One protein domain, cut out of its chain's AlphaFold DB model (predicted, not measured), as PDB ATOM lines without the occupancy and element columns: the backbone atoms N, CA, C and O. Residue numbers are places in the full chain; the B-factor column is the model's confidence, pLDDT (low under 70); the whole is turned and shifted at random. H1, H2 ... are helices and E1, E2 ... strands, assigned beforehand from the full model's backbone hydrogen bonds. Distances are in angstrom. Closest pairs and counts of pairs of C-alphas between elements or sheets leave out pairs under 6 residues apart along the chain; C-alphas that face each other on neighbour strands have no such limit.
ATOM      1  N   ARG A  60      46.235 -40.491   6.741       95.31
ATOM      2  CA  ARG A  60      47.074 -40.159   7.892       95.31
ATOM      3  C   ARG A  60      47.297 -41.390   8.754       95.31
ATOM      4  O   ARG A  60      46.362 -42.140   9.011       95.31
ATOM      5  N   ILE A  61      48.527 -41.565   9.225       97.75
ATOM      6  CA  ILE A  61      48.862 -42.568  10.238       97.75
ATOM      7  C   ILE A  61      48.689 -41.945  11.618       97.75
ATOM      8  O   ILE A  61      49.190 -40.849  11.871       97.75
ATOM      9  N   LEU A  62      47.985 -42.651  12.497       98.44
ATOM     10  CA  LEU A  62      47.819 -42.275  13.896       98.44
ATOM     11  C   LEU A  62      48.989 -42.843  14.694       98.44
ATOM     12  O   LEU A  62      49.336 -44.015  14.532       98.44
ATOM     13  N   ARG A  63      49.591 -42.013  15.544       97.88
ATOM     14  CA  ARG A  63      50.704 -42.404  16.414       97.88
ATOM     15  C   ARG A  63      50.272 -42.394  17.877       97.88
ATOM     16  O   ARG A  63      49.333 -41.683  18.235       97.88
ATOM     17  N   ASP A  64      50.935 -43.211  18.687       97.50
ATOM     18  CA  ASP A  64      50.766 -43.213  20.136       97.50
ATOM     19  C   ASP A  64      51.243 -41.883  20.748       97.50
ATOM     20  O   ASP A  64      51.829 -41.035  20.071       97.50
ATOM     21  N   LEU A  65      51.027 -41.697  22.051       97.19
ATOM     22  CA  LEU A  65      51.468 -40.512  22.797       97.19
ATOM     23  C   LEU A  65      52.999 -40.401  22.936       97.19
ATOM     24  O   LEU A  65      53.495 -39.443  23.514       97.19
ATOM     25  N   ASP A  66      53.766 -41.358  22.414       95.25
ATOM     26  CA  ASP A  66      55.209 -41.196  22.200       95.25
ATOM     27  C   ASP A  66      55.545 -40.434  20.901       95.25
ATOM     28  O   ASP A  66      56.715 -40.162  20.634       95.25
ATOM     29  N   CYS A  67      54.529 -40.090  20.098       93.88
ATOM     30  CA  CYS A  67      54.613 -39.451  18.783       93.88
ATOM     31  C   CYS A  67      55.392 -40.249  17.722       93.88
ATOM     32  O   CYS A  67      55.693 -39.715  16.651       93.88
ATOM     33  N   ILE A  68      55.713 -41.517  17.982       95.06
ATOM     34  CA  ILE A  68      56.570 -42.358  17.139       95.06
ATOM     35  C   ILE A  68      55.820 -43.617  16.716       95.06
ATOM     36  O   ILE A  68      55.719 -43.879  15.518       95.06
ATOM     37  N   THR A  69      55.265 -44.375  17.656       97.75
ATOM     38  CA  THR A  69      54.702 -45.706  17.404       97.75
ATOM     39  C   THR A  69      53.390 -45.603  16.624       97.75
ATOM     40  O   THR A  69      52.449 -44.988  17.122       97.75
ATOM     41  N   PRO A  70      53.267 -46.180  15.414       98.31
ATOM     42  CA  PRO A  70      51.989 -46.250  14.712       98.31
ATOM     43  C   PRO A  70      50.979 -47.118  15.471       98.31
ATOM     44  O   PRO A  70      51.296 -48.233  15.876       98.31
ATOM     45  N   ILE A  71      49.750 -46.627  15.615       98.12
ATOM     46  CA  ILE A  71      48.660 -47.326  16.320       98.12
ATOM     47  C   ILE A  71      47.383 -47.458  15.486       98.12
ATOM     48  O   ILE A  71      46.407 -48.054  15.939       98.12
ATOM     49  N   GLY A  72      47.349 -46.873  14.290       98.38
ATOM     50  CA  GLY A  72      46.155 -46.843  13.459       98.38
ATOM     51  C   GLY A  72      46.269 -45.879  12.289       98.38
ATOM     52  O   GLY A  72      47.355 -45.409  11.943       98.38
ATOM     53  N   ALA A  73      45.125 -45.552  11.700       98.44
ATOM     54  CA  ALA A  73      45.031 -44.619  10.594       98.44
ATOM     55  C   ALA A  73      43.704 -43.858  10.569       98.44
ATOM     56  O   ALA A  73      42.672 -44.338  11.044       98.44
ATOM     57  N   SER A  74      43.748 -42.675   9.963       97.88
ATOM     58  CA  SER A  74      42.568 -41.908   9.588       97.88
ATOM     59  C   SER A  74      42.219 -42.175   8.125       97.88
ATOM     60  O   SER A  74      43.075 -42.116   7.234       97.88
ATOM     61  N   TYR A  75      40.933 -42.400   7.896       97.12
ATOM     62  CA  TYR A  75      40.289 -42.495   6.591       97.12
ATOM     63  C   TYR A  75      39.329 -41.317   6.438       97.12
ATOM     64  O   TYR A  75      38.826 -40.792   7.432       97.12
ATOM     65  N   MET A  76      39.089 -40.872   5.214       94.88
ATOM     66  CA  MET A  76      38.255 -39.719   4.924       94.88
ATOM     67  C   MET A  76      37.352 -40.028   3.741       94.88
ATOM     68  O   MET A  76      37.808 -40.335   2.652       94.88
ATOM     69  N   SER A  77      36.055 -39.932   3.957       88.50
ATOM     70  CA  SER A  77      35.052 -39.988   2.897       88.50
ATOM     71  C   SER A  77      34.213 -38.719   3.007       88.50
ATOM     72  O   SER A  77      34.723 -37.617   2.872       88.50
ATOM     73  N   ASP A  78      32.947 -38.859   3.345       90.69
ATOM     74  CA  ASP A  78      32.075 -37.804   3.836       90.69
ATOM     75  C   ASP A  78      32.591 -37.133   5.118       90.69
ATOM     76  O   ASP A  78      32.382 -35.935   5.311       90.69
ATOM     77  N   ARG A  79      33.259 -37.897   5.990       93.88
ATOM     78  CA  ARG A  79      33.845 -37.449   7.260       93.88
ATOM     79  C   ARG A  79      35.151 -38.186   7.553       93.88
ATOM     80  O   ARG A  79      35.485 -39.182   6.906       93.88
ATOM     81  N   VAL A  80      35.889 -37.697   8.550       96.88
ATOM     82  CA  VAL A  80      37.081 -38.376   9.077       96.88
ATOM     83  C   VAL A  80      36.663 -39.532   9.977       96.88
ATOM     84  O   VAL A  80      35.834 -39.372  10.867       96.88
ATOM     85  N   ARG A  81      37.272 -40.697   9.758       96.38
ATOM     86  CA  ARG A  81      37.072 -41.918  10.539       96.38
ATOM     87  C   ARG A  81      38.431 -42.435  11.004       96.38
ATOM     88  O   ARG A  81      39.237 -42.880  10.187       96.38
ATOM     89  N   ASN A  82      38.683 -42.392  12.309       98.06
ATOM     90  CA  ASN A  82      39.878 -42.987  12.905       98.06
ATOM     91  C   ASN A  82      39.639 -44.471  13.210       98.06
ATOM     92  O   ASN A  82      38.613 -44.846  13.790       98.06
ATOM     93  N   ARG A  83      40.596 -45.314  12.824       98.25
ATOM     94  CA  ARG A  83      40.608 -46.764  13.056       98.25
ATOM     95  C   ARG A  83      41.940 -47.151  13.683       98.25
ATOM     96  O   ARG A  83      42.983 -46.661  13.249       98.25
ATOM     97  N   PHE A  84      41.909 -48.035  14.671       98.62
ATOM     98  CA  PHE A  84      43.097 -48.432  15.430       98.62
ATOM     99  C   PHE A  84      43.428 -49.906  15.210       98.62
ATOM    100  O   PHE A  84      42.537 -50.721  14.983       98.62
ATOM    101  N   PHE A  85      44.714 -50.254  15.290       98.25
ATOM    102  CA  PHE A  85      45.166 -51.651  15.242       98.25
ATOM    103  C   PHE A  85      44.622 -52.451  16.435       98.25
ATOM    104  O   PHE A  85      44.267 -53.616  16.288       98.25
ATOM    105  N   ASP A  86      44.505 -51.795  17.595       97.56
ATOM    106  CA  ASP A  86      43.768 -52.279  18.760       97.56
ATOM    107  C   ASP A  86      42.835 -51.176  19.279       97.56
ATOM    108  O   ASP A  86      43.262 -50.205  19.906       97.56
ATOM    109  N   GLU A  87      41.534 -51.339  19.045       97.62
ATOM    110  CA  GLU A  87      40.491 -50.409  19.504       97.62
ATOM    111  C   GLU A  87      40.358 -50.360  21.041       97.62
ATOM    112  O   GLU A  87      39.720 -49.458  21.587       97.62
ATOM    113  N   LYS A  88      40.951 -51.314  21.774       97.75
ATOM    114  CA  LYS A  88      40.942 -51.338  23.245       97.75
ATOM    115  C   LYS A  88      42.151 -50.632  23.860       97.75
ATOM    116  O   LYS A  88      42.141 -50.423  25.084       97.75
ATOM    117  N   ALA A  89      43.143 -50.256  23.051       97.12
ATOM    118  CA  ALA A  89      44.344 -49.571  23.504       97.12
ATOM    119  C   ALA A  89      43.997 -48.240  24.207       97.12
ATOM    120  O   ALA A  89      43.024 -47.578  23.831       97.12
ATOM    121  N   PRO A  90      44.778 -47.808  25.218       96.31
ATOM    122  CA  PRO A  90      44.506 -46.571  25.954       96.31
ATOM    123  C   PRO A  90      44.342 -45.344  25.048       96.31
ATOM    124  O   PRO A  90      43.376 -44.597  25.189       96.31
ATOM    125  N   THR A  91      45.227 -45.181  24.063       97.31
ATOM    126  CA  THR A  91      45.190 -44.040  23.136       97.31
ATOM    127  C   THR A  91      43.986 -44.101  22.197       97.31
ATOM    128  O   THR A  91      43.378 -43.069  21.930       97.31
ATOM    129  N   ALA A  92      43.553 -45.295  21.773       98.38
ATOM    130  CA  ALA A  92      42.313 -45.453  21.009       98.38
ATOM    131  C   ALA A  92      41.093 -44.987  21.825       98.38
ATOM    132  O   ALA A  92      40.276 -44.209  21.336       98.38
ATOM    133  N   LYS A  93      41.006 -45.375  23.105       97.94
ATOM    134  CA  LYS A  93      39.943 -44.916  24.018       97.94
ATOM    135  C   LYS A  93      39.967 -43.402  24.232       97.94
ATOM    136  O   LYS A  93      38.903 -42.785  24.259       97.94
ATOM    137  N   LEU A  94      41.156 -42.804  24.344       97.69
ATOM    138  CA  LEU A  94      41.311 -41.351  24.419       97.69
ATOM    139  C   LEU A  94      40.755 -40.673  23.162       97.69
ATOM    140  O   LEU A  94      39.939 -39.763  23.282       97.69
ATOM    141  N   TYR A  95      41.111 -41.159  21.969       98.12
ATOM    142  CA  TYR A  95      40.532 -40.664  20.718       98.12
ATOM    143  C   TYR A  95      39.003 -40.757  20.719       98.12
ATOM    144  O   TYR A  95      38.358 -39.766  20.401       98.12
ATOM    145  N   ARG A  96      38.406 -41.877  21.156       97.94
ATOM    146  CA  ARG A  96      36.934 -41.998  21.250       97.94
ATOM    147  C   ARG A  96      36.312 -40.977  22.202       97.94
ATOM    148  O   ARG A  96      35.237 -40.454  21.921       97.94
ATOM    149  N   SER A  97      36.980 -40.676  23.314       97.19
ATOM    150  CA  SER A  97      36.535 -39.630  24.239       97.19
ATOM    151  C   SER A  97      36.594 -38.241  23.595       97.19
ATOM    152  O   SER A  97      35.641 -37.475  23.720       97.19
ATOM    153  N   LEU A  98      37.683 -37.928  22.889       97.94
ATOM    154  CA  LEU A  98      37.865 -36.648  22.198       97.94
ATOM    155  C   LEU A  98      36.878 -36.487  21.035       97.94
ATOM    156  O   LEU A  98      36.250 -35.443  20.920       97.94
ATOM    157  N   GLU A  99      36.681 -37.522  20.218       97.81
ATOM    158  CA  GLU A  99      35.698 -37.539  19.123       97.81
ATOM    159  C   GLU A  99      34.282 -37.265  19.637       97.81
ATOM    160  O   GLU A  99      33.543 -36.497  19.032       97.81
ATOM    161  N   LYS A 100      33.918 -37.844  20.788       97.19
ATOM    162  CA  LYS A 100      32.628 -37.577  21.432       97.19
ATOM    163  C   LYS A 100      32.525 -36.145  21.967       97.19
ATOM    164  O   LYS A 100      31.451 -35.556  21.912       97.19
ATOM    165  N   ALA A 101      33.605 -35.607  22.532       96.75
ATOM    166  CA  ALA A 101      33.622 -34.259  23.100       96.75
ATOM    167  C   ALA A 101      33.571 -33.165  22.020       96.75
ATOM    168  O   ALA A 101      32.933 -32.135  22.220       96.75
ATOM    169  N   PHE A 102      34.207 -33.407  20.874       96.56
ATOM    170  CA  PHE A 102      34.260 -32.501  19.728       96.56
ATOM    171  C   PHE A 102      33.343 -32.966  18.590       96.56
ATOM    172  O   PHE A 102      33.735 -32.930  17.423       96.56
ATOM    173  N   ASP A 103      32.128 -33.409  18.927       94.75
ATOM    174  CA  ASP A 103      31.172 -33.940  17.954       94.75
ATOM    175  C   ASP A 103      30.978 -32.995  16.750       94.75
ATOM    176  O   ASP A 103      31.035 -31.765  16.855       94.75
ATOM    177  N   GLY A 104      30.821 -33.587  15.568       93.31
ATOM    178  CA  GLY A 104      30.788 -32.869  14.293       93.31
ATOM    179  C   GLY A 104      32.143 -32.355  13.784       93.31
ATOM    180  O   GLY A 104      32.201 -31.859  12.659       93.31
ATOM    181  N   ASN A 105      33.234 -32.501  14.544       97.38
ATOM    182  CA  ASN A 105      34.594 -32.184  14.109       97.38
ATOM    183  C   ASN A 105      35.466 -33.445  14.070       97.38
ATOM    184  O   ASN A 105      35.267 -34.412  14.802       97.38
ATOM    185  N   ALA A 106      36.471 -33.424  13.206       98.00
ATOM    186  CA  ALA A 106      37.568 -34.367  13.239       98.00
ATOM    187  C   ALA A 106      38.572 -33.964  14.324       98.00
ATOM    188  O   ALA A 106      38.807 -32.778  14.555       98.00
ATOM    189  N   VAL A 107      39.196 -34.962  14.949       97.88
ATOM    190  CA  VAL A 107      40.215 -34.765  15.984       97.88
ATOM    191  C   VAL A 107      41.495 -35.509  15.628       97.88
ATOM    192  O   VAL A 107      41.472 -36.598  15.046       97.88
ATOM    193  N   TYR A 108      42.630 -34.914  15.976       97.81
ATOM    194  CA  TYR A 108      43.948 -35.503  15.785       97.81
ATOM    195  C   TYR A 108      44.897 -35.036  16.880       97.81
ATOM    196  O   TYR A 108      45.140 -33.843  17.032       97.81
ATOM    197  N   ILE A 109      45.462 -35.978  17.628       97.94
ATOM    198  CA  ILE A 109      46.521 -35.688  18.594       97.94
ATOM    199  C   ILE A 109      47.809 -35.452  17.803       97.94
ATOM    200  O   ILE A 109      48.309 -36.355  17.134       97.94
ATOM    201  N   THR A 110      48.321 -34.224  17.843       96.19
ATOM    202  CA  THR A 110      49.504 -33.810  17.075       96.19
ATOM    203  C   THR A 110      50.796 -34.025  17.841       96.19
ATOM    204  O   THR A 110      51.827 -34.303  17.229       96.19
ATOM    205  N   LEU A 111      50.747 -33.876  19.166       95.69
ATOM    206  CA  LEU A 111      51.901 -33.988  20.044       95.69
ATOM    207  C   LEU A 111      51.469 -34.377  21.459       95.69
ATOM    208  O   LEU A 111      50.334 -34.129  21.861       95.69
ATOM    209  N   ALA A 112      52.406 -34.901  22.239       97.69
ATOM    210  CA  ALA A 112      52.255 -35.113  23.669       97.69
ATOM    211  C   ALA A 112      53.563 -34.785  24.402       97.69
ATOM    212  O   ALA A 112      54.653 -34.858  23.825       97.69
ATOM    213  N   THR A 113      53.465 -34.414  25.678       97.44
ATOM    214  CA  THR A 113      54.628 -34.308  26.565       97.44
ATOM    215  C   THR A 113      55.231 -35.689  26.829       97.44
ATOM    216  O   THR A 113      54.563 -36.714  26.714       97.44
ATOM    217  N   ARG A 114      56.515 -35.741  27.207       95.25
ATOM    218  CA  ARG A 114      57.227 -37.015  27.441       95.25
ATOM    219  C   ARG A 114      56.593 -37.878  28.536       95.25
ATOM    220  O   ARG A 114      56.660 -39.098  28.459       95.25
ATOM    221  N   ASP A 115      55.993 -37.242  29.536       95.94
ATOM    222  CA  ASP A 115      55.242 -37.892  30.616       95.94
ATOM    223  C   ASP A 115      53.802 -38.267  30.216       95.94
ATOM    224  O   ASP A 115      53.086 -38.863  31.016       95.94
ATOM    225  N   ARG A 116      53.386 -37.955  28.978       95.44
ATOM    226  CA  ARG A 116      52.070 -38.237  28.380       95.44
ATOM    227  C   ARG A 116      50.890 -37.553  29.080       95.44
ATOM    228  O   ARG A 116      49.736 -37.894  28.809       95.44
ATOM    229  N   ARG A 117      51.162 -36.589  29.964       96.19
ATOM    230  CA  ARG A 117      50.122 -35.861  30.695       96.19
ATOM    231  C   ARG A 117      49.409 -34.851  29.806       96.19
ATOM    232  O   ARG A 117      48.188 -34.844  29.754       96.19
ATOM    233  N   LEU A 118      50.165 -34.009  29.106       97.69
ATOM    234  CA  LEU A 118      49.600 -32.965  28.262       97.69
ATOM    235  C   LEU A 118      49.678 -33.393  26.800       97.69
ATOM    236  O   LEU A 118      50.748 -33.755  26.307       97.69
ATOM    237  N   VAL A 119      48.552 -33.322  26.098       97.88
ATOM    238  CA  VAL A 119      48.459 -33.656  24.675       97.88
ATOM    239  C   VAL A 119      47.898 -32.476  23.895       97.88
ATOM    240  O   VAL A 119      46.932 -31.839  24.308       97.88
ATOM    241  N   LEU A 120      48.518 -32.166  22.761       98.00
ATOM    242  CA  LEU A 120      48.041 -31.142  21.844       98.00
ATOM    243  C   LEU A 120      47.075 -31.794  20.849       98.00
ATOM    244  O   LEU A 120      47.451 -32.703  20.106       98.00
ATOM    245  N   VAL A 121      45.831 -31.330  20.838       98.25
ATOM    246  CA  VAL A 121      44.747 -31.857  20.005       98.25
ATOM    247  C   VAL A 121      44.392 -30.828  18.943       98.25
ATOM    248  O   VAL A 121      44.043 -29.696  19.259       98.25
ATOM    249  N   TYR A 122      44.475 -31.229  17.680       98.00
ATOM    250  CA  TYR A 122      43.976 -30.480  16.537       98.00
ATOM    251  C   TYR A 122      42.537 -30.899  16.231       98.00
ATOM    252  O   TYR A 122      42.273 -32.089  16.044       98.00
ATOM    253  N   VAL A 123      41.629 -29.930  16.166       98.00
ATOM    254  CA  VAL A 123      40.193 -30.119  15.934       98.00
ATOM    255  C   VAL A 123      39.781 -29.312  14.707       98.00
ATOM    256  O   VAL A 123      40.073 -28.124  14.632       98.00
ATOM    257  N   TRP A 124      39.138 -29.938  13.721       97.50
ATOM    258  CA  TRP A 124      38.767 -29.260  12.472       97.50
ATOM    259  C   TRP A 124      37.528 -29.869  11.811       97.50
ATOM    260  O   TRP A 124      37.128 -30.989  12.118       97.50
ATOM    261  N   SER A 125      36.934 -29.152  10.862       97.19
ATOM    262  CA  SER A 125      35.856 -29.651   9.999       97.19
ATOM    263  C   SER A 125      35.899 -28.937   8.644       97.19
ATOM    264  O   SER A 125      36.876 -28.262   8.322       97.19
ATOM    265  N   ASP A 126      34.854 -29.077   7.834       95.75
ATOM    266  CA  ASP A 126      34.601 -28.221   6.667       95.75
ATOM    267  C   ASP A 126      34.308 -26.756   7.027       95.75
ATOM    268  O   ASP A 126      34.419 -25.877   6.172       95.75
ATOM    269  N   ARG A 127      33.966 -26.488   8.293       95.38
ATOM    270  CA  ARG A 127      33.620 -25.153   8.804       95.38
ATOM    271  C   ARG A 127      34.588 -24.643   9.868       95.38
ATOM    272  O   ARG A 127      34.824 -23.445   9.959       95.38
ATOM    273  N   ASN A 128      35.162 -25.542  10.662       95.62
ATOM    274  CA  ASN A 128      36.223 -25.221  11.607       95.62
ATOM    275  C   ASN A 128      37.577 -25.287  10.890       95.62
ATOM    276  O   ASN A 128      38.049 -26.371  10.540       95.62
ATOM    277  N   ASN A 129      38.202 -24.122  10.697       93.94
ATOM    278  CA  ASN A 129      39.481 -23.973   9.998       93.94
ATOM    279  C   ASN A 129      40.702 -24.519  10.759       93.94
ATOM    280  O   ASN A 129      41.810 -24.545  10.205       93.94
ATOM    281  N   GLY A 130      40.500 -24.981  11.993       96.12
ATOM    282  CA  GLY A 130      41.508 -25.656  12.784       96.12
ATOM    283  C   GLY A 130      41.730 -24.980  14.126       96.12
ATOM    284  O   GLY A 130      42.431 -23.974  14.213       96.12
ATOM    285  N   ASP A 131      41.218 -25.600  15.177       96.75
ATOM    286  CA  ASP A 131      41.474 -25.224  16.559       96.75
ATOM    287  C   ASP A 131      42.500 -26.160  17.194       96.75
ATOM    288  O   ASP A 131      42.537 -27.361  16.916       96.75
ATOM    289  N   TYR A 132      43.315 -25.612  18.090       97.88
ATOM    290  CA  TYR A 132      44.254 -26.372  18.901       97.88
ATOM    291  C   TYR A 132      43.863 -26.297  20.371       97.88
ATOM    292  O   TYR A 132      43.694 -25.209  20.924       97.88
ATOM    293  N   TYR A 133      43.769 -27.459  21.008       98.31
ATOM    294  CA  TYR A 133      43.474 -27.616  22.428       98.31
ATOM    295  C   TYR A 133      44.640 -28.300  23.135       98.31
ATOM    296  O   TYR A 133      45.226 -29.240  22.602       98.31
ATOM    297  N   LEU A 134      44.960 -27.848  24.342       98.19
ATOM    298  CA  LEU A 134      45.821 -28.559  25.271       98.19
ATOM    299  C   LEU A 134      44.920 -29.401  26.171       98.19
ATOM    300  O   LEU A 134      44.105 -28.857  26.910       98.19
ATOM    301  N   PHE A 135      45.039 -30.720  26.080       98.19
ATOM    302  CA  PHE A 135      44.266 -31.652  26.888       98.19
ATOM    303  C   PHE A 135      45.143 -32.283  27.970       98.19
ATOM    304  O   PHE A 135      46.209 -32.821  27.664       98.19
ATOM    305  N   ASP A 136      44.691 -32.232  29.222       97.56
ATOM    306  CA  ASP A 136      45.314 -32.925  30.350       97.56
ATOM    307  C   ASP A 136      44.671 -34.310  30.523       97.56
ATOM    308  O   ASP A 136      43.471 -34.428  30.772       97.56
ATOM    309  N   THR A 137      45.463 -35.374  30.377       95.38
ATOM    310  CA  THR A 137      44.985 -36.764  30.436       95.38
ATOM    311  C   THR A 137      44.651 -37.246  31.848       95.38
ATOM    312  O   THR A 137      43.984 -38.273  31.984       95.38
ATOM    313  N   VAL A 138      45.084 -36.523  32.885       93.88
ATOM    314  CA  VAL A 138      44.797 -36.819  34.296       93.88
ATOM    315  C   VAL A 138      43.565 -36.050  34.752       93.88
ATOM    316  O   VAL A 138      42.625 -36.654  35.265       93.88
ATOM    317  N   ASP A 139      43.552 -34.736  34.519       94.25
ATOM    318  CA  ASP A 139      42.446 -33.863  34.935       94.25
ATOM    319  C   ASP A 139      41.247 -33.955  33.975       94.25
ATOM    320  O   ASP A 139      40.135 -33.546  34.304       94.25
ATOM    321  N   THR A 140      41.445 -34.547  32.791       93.50
ATOM    322  CA  THR A 140      40.437 -34.734  31.735       93.50
ATOM    323  C   THR A 140      39.811 -33.419  31.260       93.50
ATOM    324  O   THR A 140      38.620 -33.344  30.961       93.50
ATOM    325  N   HIS A 141      40.639 -32.378  31.167       94.75
ATOM    326  CA  HIS A 141      40.248 -31.027  30.768       94.75
ATOM    327  C   HIS A 141      40.901 -30.625  29.443       94.75
ATOM    328  O   HIS A 141      42.062 -30.955  29.215       94.75
ATOM    329  N   ALA A 142      40.165 -29.912  28.581       95.69
ATOM    330  CA  ALA A 142      40.656 -29.390  27.306       95.69
ATOM    331  C   ALA A 142      40.606 -27.857  27.296       95.69
ATOM    332  O   ALA A 142      39.528 -27.270  27.206       95.69
ATOM    333  N   ASP A 143      41.769 -27.215  27.302       96.44
ATOM    334  CA  ASP A 143      41.904 -25.766  27.168       96.44
ATOM    335  C   ASP A 143      42.181 -25.390  25.715       96.44
ATOM    336  O   ASP A 143      43.148 -25.869  25.118       96.44
ATOM    337  N   ARG A 144      41.365 -24.514  25.118       96.44
ATOM    338  CA  ARG A 144      41.658 -24.006  23.769       96.44
ATOM    339  C   ARG A 144      42.882 -23.097  23.828       96.44
ATOM    340  O   ARG A 144      42.858 -22.077  24.509       96.44
ATOM    341  N   VAL A 145      43.926 -23.441  23.080       95.88
ATOM    342  CA  VAL A 145      45.170 -22.661  23.011       95.88
ATOM    343  C   VAL A 145      45.040 -21.548  21.977       95.88
ATOM    344  O   VAL A 145      45.299 -20.392  22.289       95.88
ATOM    345  N   PHE A 146      44.640 -21.890  20.747       94.00
ATOM    346  CA  PHE A 146      44.401 -20.924  19.670       94.00
ATOM    347  C   PHE A 146      43.562 -21.534  18.540       94.00
ATOM    348  O   PHE A 146      43.523 -22.756  18.376       94.00
ATOM    349  N   SER A 147      42.939 -20.676  17.730       93.75
ATOM    350  CA  SER A 147      42.393 -21.040  16.417       93.75
ATOM    351  C   SER A 147      43.318 -20.552  15.309       93.75
ATOM    352  O   SER A 147      43.933 -19.490  15.433       93.75
ATOM    353  N   ARG A 148      43.420 -21.290  14.199       92.25
ATOM    354  CA  ARG A 148      44.256 -20.877  13.062       92.25
ATOM    355  C   ARG A 148      43.792 -19.549  12.474       92.25
ATOM    356  O   ARG A 148      44.637 -18.770  12.032       92.25
ATOM    357  N   ARG A 149      42.475 -19.312  12.425       87.38
ATOM    358  CA  ARG A 149      41.869 -18.093  11.867       87.38
ATOM    359  C   ARG A 149      40.566 -17.756  12.595       87.38
ATOM    360  O   ARG A 149      39.477 -18.058  12.113       87.38
ATOM    361  N   GLU A 150      40.669 -17.098  13.747       87.00
ATOM    362  CA  GLU A 150      39.505 -16.741  14.584       87.00
ATOM    363  C   GLU A 150      38.483 -15.833  13.877       87.00
ATOM    364  O   GLU A 150      37.312 -15.810  14.243       87.00
ATOM    365  N   TRP A 151      38.902 -15.112  12.832       86.56
ATOM    366  CA  TRP A 151      38.038 -14.234  12.036       86.56
ATOM    367  C   TRP A 151      37.119 -14.970  11.045       86.56
ATOM    368  O   TRP A 151      36.364 -14.312  10.331       86.56
ATOM    369  N   PHE A 152      37.154 -16.308  10.994       86.19
ATOM    370  CA  PHE A 152      36.172 -17.134  10.286       86.19
ATOM    371  C   PHE A 152      35.340 -17.942  11.290       86.19
ATOM    372  O   PHE A 152      35.706 -19.077  11.610       86.19
ATOM    373  N   PRO A 153      34.219 -17.387  11.788       89.88
ATOM    374  CA  PRO A 153      33.313 -18.127  12.654       89.88
ATOM    375  C   PRO A 153      32.765 -19.362  11.918       89.88
ATOM    376  O   PRO A 153      32.276 -19.215  10.792       89.88
ATOM    377  N   PRO A 154      32.812 -20.574  12.509       92.25
ATOM    378  CA  PRO A 154      32.342 -21.785  11.836       92.25
ATOM    379  C   PRO A 154      30.879 -21.705  11.387       92.25
ATOM    380  O   PRO A 154      30.509 -22.237  10.344       92.25
TER     381      PRO A 154
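AT A GLANCE: This is residues 60 to 154 of the 299 residues of the protein "Peptidase_S9 domain-containing protein" of Xanthomonas oryzae (UniProt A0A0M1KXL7). Two antiparallel sheets, E1 E2 E3 and the strongly twisted E4 E5 E6 E7, meet loosely as the sides of a V, and the single helix H1 lies in the angle between them, over one face of each. The larger sheet extends away from H1 on its E6 and E7 side. The printed part has 95 residues, with three named strands, one named helix and four more named strands in the order E1 E2 E3 H1 E4 E5 E6 E7, and its class is mixed, helices and strands. It is compact, with a radius of gyration of the C-alphas of 13.0 A and spans of 37 by 31 by 21 A.

IN THESE COORDINATES: Find C-alpha 60 at (47.074, -40.159, 7.892), where E1 begins; it takes residues 60 to 63. Next come E2, residues 70 to 76 and 18.1 A long, and E3, residues 80 to 84 and 13.3 A long. At C-alpha 90, (44.506, -46.571, 25.954), H1 starts and runs 16.7 A to residue 101. Read on through E4, residues 106 to 112, 18.0 A; E5, residues 118 to 124, 19.5 A; and E6, residues 131 to 136, 16.3 A. E7, residues 141 to 147, is 17.6 A long and ends at C-alpha 147, (42.393, -21.040, 16.417).

HOW THE PARTS SIT: Start with E1 E2 E3, a meander, each strand the antiparallel neighbour of the one before. N 62 and O 72 are 2.9 A apart across the hairpin E1 and E2, and N 81 and O 75 are 2.8 A apart across the hairpin E2 and E3. H1 is on this sheet at a height of 10.5 A, over E2 and E3; the closest C-alphas of E3 and H1 are those of Phe 84 and Ala 92, 6.4 A apart. In H1 every O i to N i+4 pair is within hydrogen-bond range. H1 is also on the sheet E4 E5 E6 E7 at a height of 9.2 A, making two layers, a helix on one face of a sheet. There it runs slantwise to the strands, at 34 degrees to E4 on the local plane. E4 E5 E6 E7 is a second meander: look for N 106 and O 124 at 2.7 A, N 121 and O 133 at 2.8 A, and N 134 and O 143 at 2.8 A. E1 and E4 are near each other, and the closest C-alphas of E3 and E4 are those of Val 80 and Ala 106, 5.8 A apart. E2 and E7 are apart.

THE WHOLE: The two C-alphas farthest apart are those of Asp 86 and Trp 151, at 39.1 A. The printed part has no cut and no long link. Its mean pLDDT is 96.0, and no printed residue is under 70.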